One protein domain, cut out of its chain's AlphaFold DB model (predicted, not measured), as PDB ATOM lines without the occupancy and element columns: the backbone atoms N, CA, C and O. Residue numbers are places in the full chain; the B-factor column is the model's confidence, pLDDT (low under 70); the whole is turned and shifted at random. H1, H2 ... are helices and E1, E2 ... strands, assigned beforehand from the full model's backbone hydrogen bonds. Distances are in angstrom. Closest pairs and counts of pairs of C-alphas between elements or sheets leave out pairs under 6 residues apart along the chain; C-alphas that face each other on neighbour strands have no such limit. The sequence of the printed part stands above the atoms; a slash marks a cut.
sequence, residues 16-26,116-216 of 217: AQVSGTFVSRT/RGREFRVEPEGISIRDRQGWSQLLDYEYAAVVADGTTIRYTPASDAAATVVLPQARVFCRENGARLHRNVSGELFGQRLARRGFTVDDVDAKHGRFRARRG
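What this domain is: This is residues 16 to 26 and 116 to 216 of the 217 residues of an uncharacterized protein of Mycobacterium paragordonae (UniProt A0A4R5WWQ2). A five-stranded sheet, E7 E6 E5 E10 E9, has the one named helix, H1, laid along one of its faces, over E5 and E10. A second five-stranded sheet, E4 E3 E2 E1 E8, meets the E7 edge of the first with E1 and E2 and stands on the helix's side of it, with the hairpin of E3 and E4 at its far edge. The printed part has 112 residues with ten named strands and one named helix, in the order E1 to E8, H1, E9, E10; both sheets are antiparallel throughout, and the class is mixed, helices and strands. The whole is compact and rounded, with a radius of gyration of the C-alphas of 12.9 A and spans of 38 by 35 by 26 A.

Where its parts are: In the first sheet, E5 is residues 143 to 148, 14.0 A from first to last C-alpha, E6 residues 152 to 157, 15.8 A, and E7 residues 165 to 168. E9, residues 199 to 205, is the longest strand by residues and measures 17.5 A. E10, residues 210 to 215, measures 17.1 A and ends with C-alpha 215 at (153.162, 159.907, 150.117). H1, residues 183 to 196, is 19.9 A long and begins with C-alpha 183 at (173.051, 155.051, 159.654). In the second sheet, E1 is residues 20 to 24, 13.6 A, with C-alpha 20 at (170.257, 167.244, 170.027). E2 is residues 120 to 123, E3 residues 126 to 131, 16.2 A, E4 residues 134 to 137 and E8 residues 172 to 174.

How they stand to each other: The first sheet runs E7, E6, E5, E10, E9, and from edge to edge its strands' lines turn by 36 degrees. E5, E6 and E7 form a meander, each strand the antiparallel neighbour of the one before. N 147 of E5 and O 154 of E6 are 2.9 A apart, and N 167 of E7 and O 153 of E6 2.8 A, both within hydrogen-bond range. Across E5 and E10, N 146 and O 213 are 2.8 A apart; in the hairpin of E9 and E10, N 202 and O 212 are 2.8 A apart. H1 is on this sheet at a height over the sheet of 8.2 A, making two layers, a helix on one face of a sheet. It runs along the strands, at 13 degrees to E10 on the local plane; it lies over E10 and only just over E5, on which 3 of its C-alphas fall. The closest C-alphas of H1 and E10 are those of Gly 187 and Arg 210, 6.3 A apart. Every O i to N i+4 pair of H1 is within hydrogen-bond range. The closest C-alphas of E7 and E1 are those of Pro 168 and Ser 24, 5.9 A apart. In the second sheet, the strands' lines turn by 103 degrees from edge to edge. E2, E3 and E4 form another meander; N 121 of E2 and O 128 of E3 are 2.8 A apart, and N 129 of E3 and O 136 of E4 2.8 A. E1 has staggered pairing: with E2 over residues 20 to 22, where N 22 and O 120 are 2.7 A apart, and with E8 over residues 22 to 24, where N 173 and O 23 are 2.9 A apart. E4 and E9 are apart.

The domain as a whole: The two C-alphas farthest apart are those of Asn 177 and Gly 216, at 37.9 A. Residues 27 to 115 are cut out and not printed, and C-alphas 26 and 116 are 8.8 A apart across the cut, which falls in the link from E1 to E2. Of the links that are printed whole, E6 to E7 and E8 to H1 are short, the others are tight and none is long. The mean pLDDT of the printed part is 90.9, and no printed residue of this model is under 70.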
ATOM      1  N   ALA A  16     164.852 156.307 169.914       85.88
ATOM      2  CA  ALA A  16     164.304 157.043 171.054       85.88
ATOM      3  C   ALA A  16     165.362 157.843 171.833       85.88
ATOM      4  O   ALA A  16     165.030 158.810 172.517       85.88
ATOM      5  N   GLN A  17     166.639 157.468 171.722       86.12
ATOM      6  CA  GLN A  17     167.759 158.171 172.358       86.12
ATOM      7  C   GLN A  17     168.259 159.353 171.514       86.12
ATOM      8  O   GLN A  17     169.072 160.159 171.981       86.12
ATOM      9  N   VAL A  18     167.802 159.470 170.263       88.31
ATOM     10  CA  VAL A  18     168.271 160.493 169.327       88.31
ATOM     11  C   VAL A  18     167.698 161.856 169.721       88.31
ATOM     12  O   VAL A  18     166.554 162.183 169.425       88.31
ATOM     13  N   SER A  19     168.523 162.687 170.353       90.75
ATOM     14  CA  SER A  19     168.197 164.078 170.679       90.75
ATOM     15  C   SER A  19     169.424 164.976 170.523       90.75
ATOM     16  O   SER A  19     170.564 164.523 170.653       90.75
ATOM     17  N   GLY A  20     169.195 166.252 170.204       92.38
ATOM     18  CA  GLY A  20     170.257 167.244 170.027       92.38
ATOM     19  C   GLY A  20     170.564 167.573 168.567       92.38
ATOM     20  O   GLY A  20     169.759 167.325 167.664       92.38
ATOM     21  N   THR A  21     171.715 168.201 168.333       94.56
ATOM     22  CA  THR A  21     172.098 168.755 167.031       94.56
ATOM     23  C   THR A  21     173.066 167.827 166.313       94.56
ATOM     24  O   THR A  21     174.145 167.532 166.810       94.56
ATOM     25  N   PHE A  22     172.748 167.435 165.088       94.12
ATOM     26  CA  PHE A  22     173.507 166.466 164.312       94.12
ATOM     27  C   PHE A  22     174.161 167.097 163.081       94.12
ATOM     28  O   PHE A  22     173.542 167.824 162.300       94.12
ATOM     29  N   VAL A  23     175.447 166.788 162.894       92.69
ATOM     30  CA  VAL A  23     176.264 167.292 161.783       92.69
ATOM     31  C   VAL A  23     177.128 166.185 161.193       92.69
ATOM     32  O   VAL A  23     177.689 165.361 161.919       92.69
ATOM     33  N   SER A  24     177.283 166.179 159.867       91.31
ATOM     34  CA  SER A  24     178.265 165.311 159.217       91.31
ATOM     35  C   SER A  24     179.678 165.862 159.377       91.31
ATOM     36  O   SER A  24     179.931 167.047 159.120       91.31
ATOM     37  N   ARG A  25     180.606 164.996 159.797       88.19
ATOM     38  CA  ARG A  25     182.024 165.332 159.967       88.19
ATOM     39  C   ARG A  25     182.893 164.563 158.982       88.19
ATOM     40  O   ARG A  25     182.751 163.357 158.780       88.19
ATOM     41  N   THR A  26     183.852 165.287 158.420       87.69
ATOM     42  CA  THR A  26     184.901 164.746 157.556       87.69
ATOM     43  C   THR A  26     186.185 164.605 158.359       87.69
ATOM     44  O   THR A  26     186.574 165.532 159.067       87.69
ATOM     45  N   ARG A 116     177.412 166.514 152.349       80.81
ATOM     46  CA  ARG A 116     177.279 166.930 153.757       80.81
ATOM     47  C   ARG A 116     175.842 167.205 154.200       80.81
ATOM     48  O   ARG A 116     175.543 167.065 155.381       80.81
ATOM     49  N   GLY A 117     174.971 167.596 153.269       88.38
ATOM     50  CA  GLY A 117     173.606 168.012 153.584       88.38
ATOM     51  C   GLY A 117     173.549 169.196 154.559       88.38
ATOM     52  O   GLY A 117     174.544 169.879 154.809       88.38
ATOM     53  N   ARG A 118     172.357 169.445 155.098       92.12
ATOM     54  CA  ARG A 118     172.074 170.464 156.113       92.12
ATOM     55  C   ARG A 118     172.160 169.840 157.502       92.12
ATOM     56  O   ARG A 118     171.723 168.710 157.703       92.12
ATOM     57  N   GLU A 119     172.710 170.583 158.460       93.88
ATOM     58  CA  GLU A 119     172.641 170.190 159.871       93.88
ATOM     59  C   GLU A 119     171.173 170.072 160.282       93.88
ATOM     60  O   GLU A 119     170.338 170.873 159.851       93.88
ATOM     61  N   PHE A 120     170.859 169.083 161.108       95.38
ATOM     62  CA  PHE A 120     169.512 168.901 161.630       95.38
ATOM     63  C   PHE A 120     169.554 168.772 163.142       95.38
ATOM     64  O   PHE A 120     170.559 168.372 163.722       95.38
ATOM     65  N   ARG A 121     168.460 169.138 163.785       94.94
ATOM     66  CA  ARG A 121     168.271 169.028 165.219       94.94
ATOM     67  C   ARG A 121     167.044 168.181 165.475       94.94
ATOM     68  O   ARG A 121     166.017 168.396 164.835       94.94
ATOM     69  N   VAL A 122     167.169 167.235 166.393       93.62
ATOM     70  CA  VAL A 122     166.069 166.387 166.843       93.62
ATOM     71  C   VAL A 122     165.637 166.868 168.222       93.62
ATOM     72  O   VAL A 122     166.418 166.842 169.175       93.62
ATOM     73  N   GLU A 123     164.402 167.347 168.291       89.12
ATOM     74  CA  GLU A 123     163.694 167.767 169.499       89.12
ATOM     75  C   GLU A 123     162.467 166.847 169.685       89.12
ATOM     76  O   GLU A 123     162.016 166.235 168.711       89.12
ATOM     77  N   PRO A 124     161.894 166.731 170.899       81.19
ATOM     78  CA  PRO A 124     160.746 165.848 171.151       81.19
ATOM     79  C   PRO A 124     159.556 166.104 170.213       81.19
ATOM     80  O   PRO A 124     158.908 165.170 169.746       81.19
ATOM     81  N   GLU A 125     159.325 167.377 169.880       78.19
ATOM     82  CA  GLU A 125     158.223 167.833 169.023       78.19
ATOM     83  C   GLU A 125     158.519 167.677 167.523       78.19
ATOM     84  O   GLU A 125     157.617 167.669 166.676       78.19
ATOM     85  N   GLY A 126     159.794 167.532 167.150       87.62
ATOM     86  CA  GLY A 126     160.151 167.219 165.782       87.62
ATOM     87  C   GLY A 126     161.588 167.509 165.372       87.62
ATOM     88  O   GLY A 126     162.491 167.678 166.182       87.62
ATOM     89  N   ILE A 127     161.796 167.518 164.057       93.69
ATOM     90  CA  ILE A 127     163.106 167.708 163.447       93.69
ATOM     91  C   ILE A 127     163.143 169.097 162.829       93.69
ATOM     92  O   ILE A 127     162.237 169.475 162.089       93.69
ATOM     93  N   SER A 128     164.205 169.835 163.123       94.94
ATOM     94  CA  SER A 128     164.489 171.147 162.552       94.94
ATOM     95  C   SER A 128     165.764 171.078 161.725       94.94
ATOM     96  O   SER A 128     166.688 170.338 162.051       94.94
ATOM     97  N   ILE A 129     165.841 171.853 160.653       94.50
ATOM     98  CA  ILE A 129     166.997 171.929 159.763       94.50
ATOM     99  C   ILE A 129     167.654 173.298 159.866       94.50
ATOM    100  O   ILE A 129     166.995 174.318 160.065       94.50
ATOM    101  N   ARG A 130     168.976 173.331 159.725       92.06
ATOM    102  CA  ARG A 130     169.741 174.575 159.720       92.06
ATOM    103  C   ARG A 130     169.682 175.206 158.335       92.06
ATOM    104  O   ARG A 130     170.075 174.578 157.353       92.06
ATOM    105  N   ASP A 131     169.178 176.428 158.247       86.81
ATOM    106  CA  ASP A 131     169.277 177.322 157.088       86.81
ATOM    107  C   ASP A 131     170.292 178.449 157.321       86.81
ATOM    108  O   ASP A 131     170.843 178.607 158.414       86.81
ATOM    109  N   ARG A 132     170.493 179.283 156.296       83.88
ATOM    110  CA  ARG A 132     171.233 180.549 156.372       83.88
ATOM    111  C   ARG A 132     170.658 181.497 157.424       83.88
ATOM    112  O   ARG A 132     171.421 182.208 158.065       83.88
ATOM    113  N   GLN A 133     169.338 181.491 157.612       85.31
ATOM    114  CA  GLN A 133     168.632 182.393 158.530       85.31
ATOM    115  C   GLN A 133     168.496 181.845 159.960       85.31
ATOM    116  O   GLN A 133     168.148 182.594 160.866       85.31
ATOM    117  N   GLY A 134     168.783 180.560 160.195       91.00
ATOM    118  CA  GLY A 134     168.627 179.952 161.516       91.00
ATOM    119  C   GLY A 134     168.108 178.523 161.460       91.00
ATOM    120  O   GLY A 134     168.450 177.767 160.558       91.00
ATOM    121  N   TRP A 135     167.332 178.134 162.467       92.31
ATOM    122  CA  TRP A 135     166.671 176.831 162.516       92.31
ATOM    123  C   TRP A 135     165.246 176.958 161.986       92.31
ATOM    124  O   TRP A 135     164.505 177.827 162.437       92.31
ATOM    125  N   SER A 136     164.872 176.093 161.051       92.06
ATOM    126  CA  SER A 136     163.518 175.998 160.500       92.06
ATOM    127  C   SER A 136     162.985 174.587 160.705       92.06
ATOM    128  O   SER A 136     163.723 173.621 160.507       92.06
ATOM    129  N   GLN A 137     161.719 174.445 161.085       92.12
ATOM    130  CA  GLN A 137     161.111 173.129 161.269       92.12
ATOM    131  C   GLN A 137     161.034 172.374 159.933       92.12
ATOM    132  O   GLN A 137     160.732 172.960 158.896       92.12
ATOM    133  N   LEU A 138     161.318 171.069 159.950       92.06
ATOM    134  CA  LEU A 138     161.138 170.200 158.793       92.06
ATOM    135  C   LEU A 138     159.665 169.803 158.683       92.06
ATOM    136  O   LEU A 138     159.152 168.997 159.468       92.06
ATOM    137  N   LEU A 139     158.991 170.394 157.705       91.19
ATOM    138  CA  LEU A 139     157.572 170.199 157.450       91.19
ATOM    139  C   LEU A 139     157.391 169.033 156.474       91.19
ATOM    140  O   LEU A 139     157.329 169.221 155.266       91.19
ATOM    141  N   ASP A 140     157.315 167.806 156.998       89.19
ATOM    142  CA  ASP A 140     157.263 166.583 156.173       89.19
ATOM    143  C   ASP A 140     156.117 166.599 155.137       89.19
ATOM    144  O   ASP A 140     156.223 165.974 154.085       89.19
ATOM    145  N   TYR A 141     155.036 167.344 155.400       87.19
ATOM    146  CA  TYR A 141     153.892 167.459 154.497       87.19
ATOM    147  C   TYR A 141     154.170 168.255 153.211       87.19
ATOM    148  O   TYR A 141     153.367 168.166 152.283       87.19
ATOM    149  N   GLU A 142     155.265 169.013 153.137       91.56
ATOM    150  CA  GLU A 142     155.675 169.754 151.933       91.56
ATOM    151  C   GLU A 142     156.363 168.854 150.893       91.56
ATOM    152  O   GLU A 142     156.649 169.289 149.777       91.56
ATOM    153  N   TYR A 143     156.629 167.591 151.239       93.56
ATOM    154  CA  TYR A 143     157.417 166.667 150.430       93.56
ATOM    155  C   TYR A 143     156.574 165.487 149.938       93.56
ATOM    156  O   TYR A 143     155.740 164.943 150.661       93.56
ATOM    157  N   ALA A 144     156.807 165.077 148.691       93.56
ATOM    158  CA  ALA A 144     156.116 163.945 148.067       93.56
ATOM    159  C   ALA A 144     156.874 162.624 148.257       93.56
ATOM    160  O   ALA A 144     156.270 161.553 148.349       93.56
ATOM    161  N   ALA A 145     158.206 162.690 148.321       94.50
ATOM    162  CA  ALA A 145     159.055 161.515 148.453       94.50
ATOM    163  C   ALA A 145     160.301 161.804 149.288       94.50
ATOM    164  O   ALA A 145     160.892 162.880 149.195       94.50
ATOM    165  N   VAL A 146     160.744 160.807 150.048       96.12
ATOM    166  CA  VAL A 146     161.987 160.848 150.822       96.12
ATOM    167  C   VAL A 146     162.816 159.613 150.503       96.12
ATOM    168  O   VAL A 146     162.299 158.500 150.480       96.12
ATOM    169  N   VAL A 147     164.107 159.788 150.233       96.44
ATOM    170  CA  VAL A 147     165.014 158.683 149.895       96.44
ATOM    171  C   VAL A 147     166.253 158.748 150.772       96.44
ATOM    172  O   VAL A 147     166.983 159.738 150.732       96.44
ATOM    173  N   ALA A 148     166.514 157.674 151.512       95.62
ATOM    174  CA  ALA A 148     167.756 157.466 152.245       95.62
ATOM    175  C   ALA A 148     168.651 156.474 151.489       95.62
ATOM    176  O   ALA A 148     168.267 155.328 151.261       95.62
ATOM    177  N   ASP A 149     169.851 156.903 151.089       92.25
ATOM    178  CA  ASP A 149     170.796 156.077 150.313       92.25
ATOM    179  C   ASP A 149     171.958 155.508 151.153       92.25
ATOM    180  O   ASP A 149     172.857 154.831 150.636       92.25
ATOM    181  N   GLY A 150     171.936 155.742 152.468       88.50
ATOM    182  CA  GLY A 150     172.996 155.372 153.406       88.50
ATOM    183  C   GLY A 150     174.116 156.415 153.497       88.50
ATOM    184  O   GLY A 150     175.029 156.269 154.315       88.50
ATOM    185  N   THR A 151     174.071 157.472 152.681       90.44
ATOM    186  CA  THR A 151     174.950 158.648 152.781       90.44
ATOM    187  C   THR A 151     174.182 159.901 153.164       90.44
ATOM    188  O   THR A 151     174.642 160.654 154.027       90.44
ATOM    189  N   THR A 152     172.997 160.079 152.591       94.19
ATOM    190  CA  THR A 152     172.102 161.213 152.816       94.19
ATOM    191  C   THR A 152     170.647 160.775 152.797       94.19
ATOM    192  O   THR A 152     170.307 159.766 152.182       94.19
ATOM    193  N   ILE A 153     169.797 161.590 153.416       95.69
ATOM    194  CA  ILE A 153     168.341 161.505 153.338       95.69
ATOM    195  C   ILE A 153     167.863 162.712 152.535       95.69
ATOM    196  O   ILE A 153     168.020 163.856 152.965       95.69
ATOM    197  N   ARG A 154     167.331 162.468 151.338       95.88
ATOM    198  CA  ARG A 154     166.854 163.503 150.418       95.88
ATOM    199  C   ARG A 154     165.336 163.573 150.444       95.88
ATOM    200  O   ARG A 154     164.673 162.593 150.123       95.88
ATOM    201  N   TYR A 155     164.821 164.757 150.730       95.44
ATOM    202  CA  TYR A 155     163.418 165.129 150.677       95.44
ATOM    203  C   TYR A 155     163.122 165.825 149.347       95.44
ATOM    204  O   TYR A 155     163.721 166.854 149.030       95.44
ATOM    205  N   THR A 156     162.215 165.244 148.567       95.19
ATOM    206  CA  THR A 156     161.782 165.747 147.258       95.19
ATOM    207  C   THR A 156     160.465 166.503 147.435       95.19
ATOM    208  O   THR A 156     159.510 165.907 147.949       95.19
ATOM    209  N   PRO A 157     160.405 167.795 147.073       93.69
ATOM    210  CA  PRO A 157     159.238 168.631 147.332       93.69
ATOM    211  C   PRO A 157     158.013 168.151 146.542       93.69
ATOM    212  O   PRO A 157     158.148 167.551 145.476       93.69
ATOM    213  N   ALA A 158     156.819 168.386 147.087       89.88
ATOM    214  CA  ALA A 158     155.546 168.082 146.429       89.88
ATOM    215  C   ALA A 158     155.091 169.189 145.463       89.88
ATOM    216  O   ALA A 158     154.245 168.946 144.607       89.88
ATOM    217  N   SER A 159     155.640 170.395 145.603       87.38
ATOM    218  CA  SER A 159     155.369 171.547 144.744       87.38
ATOM    219  C   SER A 159     156.623 172.404 144.582       87.38
ATOM    220  O   SER A 159     157.533 172.345 145.407       87.38
ATOM    221  N   ASP A 160     156.642 173.261 143.562       82.12
ATOM    222  CA  ASP A 160     157.770 174.165 143.290       82.12
ATOM    223  C   ASP A 160     157.977 175.244 144.369       82.12
ATOM    224  O   ASP A 160     158.992 175.939 144.373       82.12
ATOM    225  N   ALA A 161     157.032 175.389 145.306       80.50
ATOM    226  CA  ALA A 161     157.149 176.321 146.424       80.50
ATOM    227  C   ALA A 161     158.147 175.843 147.496       80.50
ATOM    228  O   ALA A 161     158.713 176.670 148.213       80.50
ATOM    229  N   ALA A 162     158.374 174.530 147.611       83.31
ATOM    230  CA  ALA A 162     159.280 173.950 148.597       83.31
ATOM    231  C   ALA A 162     160.634 173.586 147.968       83.31
ATOM    232  O   ALA A 162     160.718 173.042 146.868       83.31
ATOM    233  N   ALA A 163     161.724 173.856 148.686       88.00
ATOM    234  CA  ALA A 163     163.066 173.515 148.228       88.00
ATOM    235  C   ALA A 163     163.435 172.068 148.587       88.00
ATOM    236  O   ALA A 163     163.051 171.549 149.631       88.00
ATOM    237  N   THR A 164     164.267 171.431 147.759       92.12
ATOM    238  CA  THR A 164     164.851 170.121 148.099       92.12
ATOM    239  C   THR A 164     165.679 170.227 149.380       92.12
ATOM    240  O   THR A 164     166.594 171.052 149.473       92.12
ATOM    241  N   VAL A 165     165.420 169.341 150.342       93.88
ATOM    242  CA  VAL A 165     166.211 169.235 151.575       93.88
ATOM    243  C   VAL A 165     167.041 167.961 151.541       93.88
ATOM    244  O   VAL A 165     166.562 166.883 151.204       93.88
ATOM    245  N   VAL A 166     168.319 168.080 151.892       94.38
ATOM    246  CA  VAL A 166     169.234 166.943 152.011       94.38
ATOM    247  C   VAL A 166     169.813 166.955 153.410       94.38
ATOM    248  O   VAL A 166     170.460 167.925 153.794       94.38
ATOM    249  N   LEU A 167     169.598 165.881 154.158       94.81
ATOM    250  CA  LEU A 167     170.165 165.667 155.483       94.81
ATOM    251  C   LEU A 167     171.307 164.654 155.393       94.81
ATOM    252  O   LEU A 167     171.232 163.718 154.592       94.81
ATOM    253  N   PRO A 168     172.372 164.798 156.189       93.81
ATOM    254  CA  PRO A 168     173.401 163.780 156.245       93.81
ATOM    255  C   PRO A 168     172.919 162.527 156.971       93.81
ATOM    256  O   PRO A 168     172.189 162.602 157.953       93.81
ATOM    257  N   GLN A 169     173.428 161.381 156.528       92.56
ATOM    258  CA  GLN A 169     173.232 160.081 157.174       92.56
ATOM    259  C   GLN A 169     174.573 159.397 157.472       92.56
ATOM    260  O   GLN A 169     174.744 158.722 158.487       92.56
ATOM    261  N   ALA A 170     175.580 159.599 156.616       88.69
ATOM    262  CA  ALA A 170     176.925 159.087 156.840       88.69
ATOM    263  C   ALA A 170     177.755 160.005 157.747       88.69
ATOM    264  O   ALA A 170     177.863 161.210 157.516       88.69
ATOM    265  N   ARG A 171     178.430 159.386 158.730       87.88
ATOM    266  CA  ARG A 171     179.374 160.055 159.648       87.88
ATOM    267  C   ARG A 171     178.752 161.265 160.336       87.88
ATOM    268  O   ARG A 171     179.335 162.347 160.386       87.88
ATOM    269  N   VAL A 172     177.545 161.047 160.838       91.44
ATOM    270  CA  VAL A 172     176.778 162.031 161.581       91.44
ATOM    271  C   VAL A 172     177.135 161.919 163.054       91.44
ATOM    272  O   VAL A 172     177.213 160.817 163.598       91.44
ATOM    273  N   PHE A 173     177.374 163.063 163.681       91.75
ATOM    274  CA  PHE A 173     177.715 163.155 165.091       91.75
ATOM    275  C   PHE A 173     176.846 164.203 165.765       91.75
ATOM    276  O   PHE A 173     176.618 165.276 165.195       91.75
ATOM    277  N   CYS A 174     176.415 163.901 166.981       91.44
ATOM    278  CA  CYS A 174     175.812 164.871 167.874       91.44
ATOM    279  C   CYS A 174     176.857 165.936 168.242       91.44
ATOM    280  O   CYS A 174     178.031 165.638 168.496       91.44
ATOM    281  N   ARG A 175     176.468 167.207 168.191       90.25
ATOM    282  CA  ARG A 175     177.355 168.350 168.416       90.25
ATOM    283  C   ARG A 175     177.681 168.491 169.892       90.25
ATOM    284  O   ARG A 175     178.810 168.843 170.217       90.25
ATOM    285  N   GLU A 176     176.701 168.210 170.736       88.00
ATOM    286  CA  GLU A 176     176.718 168.434 172.173       88.00
ATOM    287  C   GLU A 176     177.610 167.419 172.899       88.00
ATOM    288  O   GLU A 176     178.419 167.808 173.735       88.00
ATOM    289  N   ASN A 177     177.516 166.132 172.551       85.44
ATOM    290  CA  ASN A 177     178.246 165.058 173.238       85.44
ATOM    291  C   ASN A 177     179.219 164.277 172.331       85.44
ATOM    292  O   ASN A 177     179.943 163.408 172.809       85.44
ATOM    293  N   GLY A 178     179.261 164.566 171.026       86.19
ATOM    294  CA  GLY A 178     180.138 163.870 170.080       86.19
ATOM    295  C   GLY A 178     179.710 162.439 169.739       86.19
ATOM    296  O   GLY A 178     180.432 161.766 169.000       86.19
ATOM    297  N   ALA A 179     178.559 161.978 170.236       89.31
ATOM    298  CA  ALA A 179     178.018 160.655 169.960       89.31
ATOM    299  C   ALA A 179     177.805 160.450 168.460       89.31
ATOM    300  O   ALA A 179     177.322 161.341 167.755       89.31
ATOM    301  N   ARG A 180     178.156 159.267 167.956       90.44
ATOM    302  CA  ARG A 180     177.927 158.922 166.554       90.44
ATOM    303  C   ARG A 180     176.477 158.492 166.374       90.44
ATOM    304  O   ARG A 180     176.039 157.549 167.017       90.44
ATOM    305  N   LEU A 181     175.778 159.118 165.433       92.00
ATOM    306  CA  LEU A 181     174.496 158.616 164.957       92.00
ATOM    307  C   LEU A 181     174.757 157.576 163.864       92.00
ATOM    308  O   LEU A 181     175.310 157.885 162.799       92.00
ATOM    309  N   HIS A 182     174.409 156.326 164.145       92.06
ATOM    310  CA  HIS A 182     174.563 155.240 163.188       92.06
ATOM    311  C   HIS A 182     173.508 155.328 162.073       92.06
ATOM    312  O   HIS A 182     172.404 155.836 162.259       92.06
ATOM    313  N   ARG A 183     173.870 154.869 160.868       91.38
ATOM    314  CA  ARG A 183     173.051 155.051 159.654       91.38
ATOM    315  C   ARG A 183     171.728 154.294 159.725       91.38
ATOM    316  O   ARG A 183     170.728 154.827 159.261       91.38
ATOM    317  N   ASN A 184     171.752 153.090 160.293       92.44
ATOM    318  CA  ASN A 184     170.578 152.263 160.567       92.44
ATOM    319  C   ASN A 184     169.641 152.962 161.558       92.44
ATOM    320  O   ASN A 184     168.484 153.161 161.220       92.44
ATOM    321  N   VAL A 185     170.162 153.449 162.690       92.88
ATOM    322  CA  VAL A 185     169.375 154.183 163.700       92.88
ATOM    323  C   VAL A 185     168.762 155.452 163.107       92.88
ATOM    324  O   VAL A 185     167.585 155.740 163.295       92.88
ATOM    325  N   SER A 186     169.542 156.198 162.317       93.25
ATOM    326  CA  SER A 186     169.033 157.347 161.568       93.25
ATOM    327  C   SER A 186     167.944 156.935 160.574       93.25
ATOM    328  O   SER A 186     166.899 157.576 160.532       93.25
ATOM    329  N   GLY A 187     168.168 155.882 159.787       92.75
ATOM    330  CA  GLY A 187     167.197 155.385 158.814       92.75
ATOM    331  C   GLY A 187     165.873 155.012 159.476       92.75
ATOM    332  O   GLY A 187     164.819 155.449 159.028       92.75
ATOM    333  N   GLU A 188     165.948 154.294 160.592       93.69
ATOM    334  CA  GLU A 188     164.795 153.879 161.380       93.69
ATOM    335  C   GLU A 188     164.052 155.072 161.996       93.69
ATOM    336  O   GLU A 188     162.836 155.171 161.845       93.69
ATOM    337  N   LEU A 189     164.760 156.030 162.607       94.12
ATOM    338  CA  LEU A 189     164.156 157.249 163.159       94.12
ATOM    339  C   LEU A 189     163.324 157.997 162.109       94.12
ATOM    340  O   LEU A 189     162.168 158.357 162.355       94.12
ATOM    341  N   PHE A 190     163.914 158.252 160.938       94.62
ATOM    342  CA  PHE A 190     163.234 158.973 159.864       94.62
ATOM    343  C   PHE A 190     162.118 158.133 159.237       94.62
ATOM    344  O   PHE A 190     161.041 158.670 158.985       94.62
ATOM    345  N   GLY A 191     162.326 156.828 159.053       93.38
ATOM    346  CA  GLY A 191     161.303 155.902 158.564       93.38
ATOM    347  C   GLY A 191     160.073 155.871 159.472       93.38
ATOM    348  O   GLY A 191     158.962 156.139 159.014       93.38
ATOM    349  N   GLN A 192     160.260 155.662 160.780       93.19
ATOM    350  CA  GLN A 192     159.170 155.666 161.760       93.19
ATOM    351  C   GLN A 192     158.431 157.010 161.792       93.19
ATOM    352  O   GLN A 192     157.200 157.045 161.857       93.19
ATOM    353  N   ARG A 193     159.162 158.131 161.740       92.44
ATOM    354  CA  ARG A 193     158.566 159.474 161.695       92.44
ATOM    355  C   ARG A 193     157.702 159.663 160.446       92.44
ATOM    356  O   ARG A 193     156.584 160.160 160.561       92.44
ATOM    357  N   LEU A 194     158.209 159.278 159.276       93.62
ATOM    358  CA  LEU A 194     157.503 159.417 158.001       93.62
ATOM    359  C   LEU A 194     156.262 158.521 157.949       93.62
ATOM    360  O   LEU A 194     155.198 158.990 157.547       93.62
ATOM    361  N   ALA A 195     156.353 157.290 158.454       92.94
ATOM    362  CA  ALA A 195     155.209 156.389 158.582       92.94
ATOM    363  C   ALA A 195     154.092 156.999 159.451       92.94
ATOM    364  O   ALA A 195     152.936 157.046 159.033       92.94
ATOM    365  N   ARG A 196     154.436 157.587 160.611       91.50
ATOM    366  CA  ARG A 196     153.471 158.312 161.471       91.50
ATOM    367  C   ARG A 196     152.836 159.526 160.783       91.50
ATOM    368  O   ARG A 196     151.775 159.978 161.200       91.50
ATOM    369  N   ARG A 197     153.486 160.076 159.754       90.31
ATOM    370  CA  ARG A 197     153.014 161.221 158.958       90.31
ATOM    371  C   ARG A 197     152.292 160.800 157.670       90.31
ATOM    372  O   ARG A 197     151.989 161.662 156.851       90.31
ATOM    373  N   GLY A 198     151.993 159.509 157.501       90.81
ATOM    374  CA  GLY A 198     151.203 158.988 156.382       90.81
ATOM    375  C   GLY A 198     152.005 158.666 155.121       90.81
ATOM    376  O   GLY A 198     151.417 158.519 154.051       90.81
ATOM    377  N   PHE A 199     153.334 158.563 155.211       94.75
ATOM    378  CA  PHE A 199     154.138 158.022 154.118       94.75
ATOM    379  C   PHE A 199     154.121 156.491 154.149       94.75
ATOM    380  O   PHE A 199     154.253 155.877 155.206       94.75
ATOM    381  N   THR A 200     154.058 155.876 152.973       95.25
ATOM    382  CA  THR A 200     154.406 154.467 152.784       95.25
ATOM    383  C   THR A 200     155.925 154.361 152.724       95.25
ATOM    384  O   THR A 200     156.545 155.002 151.873       95.25
ATOM    385  N   VAL A 201     156.524 153.607 153.649       94.50
ATOM    386  CA  VAL A 201     157.979 153.434 153.760       94.50
ATOM    387  C   VAL A 201     158.357 152.031 153.300       94.50
ATOM    388  O   VAL A 201     157.967 151.047 153.919       94.50
ATOM    389  N   ASP A 202     159.139 151.968 152.228       93.94
ATOM    390  CA  ASP A 202     159.739 150.752 151.695       93.94
ATOM    391  C   ASP A 202     161.189 150.653 152.183       93.94
ATOM    392  O   ASP A 202     162.064 151.424 151.754       93.94
ATOM    393  N   ASP A 203     161.460 149.695 153.065       88.06
ATOM    394  CA  ASP A 203     162.820 149.394 153.501       88.06
ATOM    395  C   ASP A 203     163.590 148.696 152.380       88.06
ATOM    396  O   ASP A 203     163.254 147.599 151.937       88.06
ATOM    397  N   VAL A 204     164.652 149.350 151.910       90.31
ATOM    398  CA  VAL A 204     165.520 148.809 150.857       90.31
ATOM    399  C   VAL A 204     166.654 148.001 151.481       90.31
ATOM    400  O   VAL A 204     167.028 146.952 150.965       90.31
ATOM    401  N   ASP A 205     167.231 148.512 152.572       91.06
ATOM    402  CA  ASP A 205     168.333 147.879 153.297       91.06
ATOM    403  C   ASP A 205     168.443 148.477 154.708       91.06
ATOM    404  O   ASP A 205     169.115 149.492 154.927       91.06
ATOM    405  N   ALA A 206     167.780 147.837 155.673       86.12
ATOM    406  CA  ALA A 206     167.728 148.300 157.060       86.12
ATOM    407  C   ALA A 206     169.120 148.375 157.715       86.12
ATOM    408  O   ALA A 206     169.422 149.328 158.437       86.12
ATOM    409  N   LYS A 207     170.023 147.433 157.398       87.69
ATOM    410  CA  LYS A 207     171.387 147.393 157.958       87.69
ATOM    411  C   LYS A 207     172.187 148.640 157.585       87.69
ATOM    412  O   LYS A 207     172.988 149.131 158.382       87.69
ATOM    413  N   HIS A 208     171.958 149.172 156.388       87.50
ATOM    414  CA  HIS A 208     172.601 150.398 155.918       87.50
ATOM    415  C   HIS A 208     171.711 151.645 156.046       87.50
ATOM    416  O   HIS A 208     172.122 152.722 155.605       87.50
ATOM    417  N   GLY A 209     170.534 151.521 156.671       88.25
ATOM    418  CA  GLY A 209     169.567 152.602 156.869       88.25
ATOM    419  C   GLY A 209     168.939 153.123 155.576       88.25
ATOM    420  O   GLY A 209     168.587 154.298 155.501       88.25
ATOM    421  N   ARG A 210     168.865 152.303 154.523       95.19
ATOM    422  CA  ARG A 210     168.313 152.714 153.229       95.19
ATOM    423  C   ARG A 210     166.824 152.434 153.172       95.19
ATOM    424  O   ARG A 210     166.403 151.291 153.330       95.19
ATOM    425  N   PHE A 211     166.059 153.458 152.831       96.06
ATOM    426  CA  PHE A 211     164.620 153.356 152.640       96.06
ATOM    427  C   PHE A 211     164.158 154.316 151.547       96.06
ATOM    428  O   PHE A 211     164.850 155.277 151.179       96.06
ATOM    429  N   ARG A 212     162.958 154.063 151.033       96.19
ATOM    430  CA  ARG A 212     162.214 154.986 150.178       96.19
ATOM    431  C   ARG A 212     160.854 155.213 150.805       96.19
ATOM    432  O   ARG A 212     160.118 154.268 151.024       96.19
ATOM    433  N   ALA A 213     160.521 156.461 151.079       95.12
ATOM    434  CA  ALA A 213     159.211 156.846 151.561       95.12
ATOM    435  C   ALA A 213     158.483 157.628 150.472       95.12
ATOM    436  O   ALA A 213     159.066 158.516 149.839       95.12
ATOM    437  N   ARG A 214     157.211 157.318 150.254       94.56
ATOM    438  CA  ARG A 214     156.343 158.037 149.318       94.56
ATOM    439  C   ARG A 214     155.039 158.377 150.000       94.56
ATOM    440  O   ARG A 214     154.521 157.589 150.785       94.56
ATOM    441  N   ARG A 215     154.505 159.549 149.690       87.50
ATOM    442  CA  ARG A 215     153.162 159.907 150.117       87.50
ATOM    443  C   ARG A 215     152.166 159.314 149.123       87.50
ATOM    444  O   ARG A 215     152.315 159.529 147.921       87.50
ATOM    445  N   GLY A 216     151.207 158.534 149.620       73.19
ATOM    446  CA  GLY A 216     150.068 158.106 148.810       73.19
ATOM    447  C   GLY A 216     149.306 159.341 148.336       73.19
ATOM    448  O   GLY A 216     149.070 160.245 149.141       73.19
TER     449      GLY A 216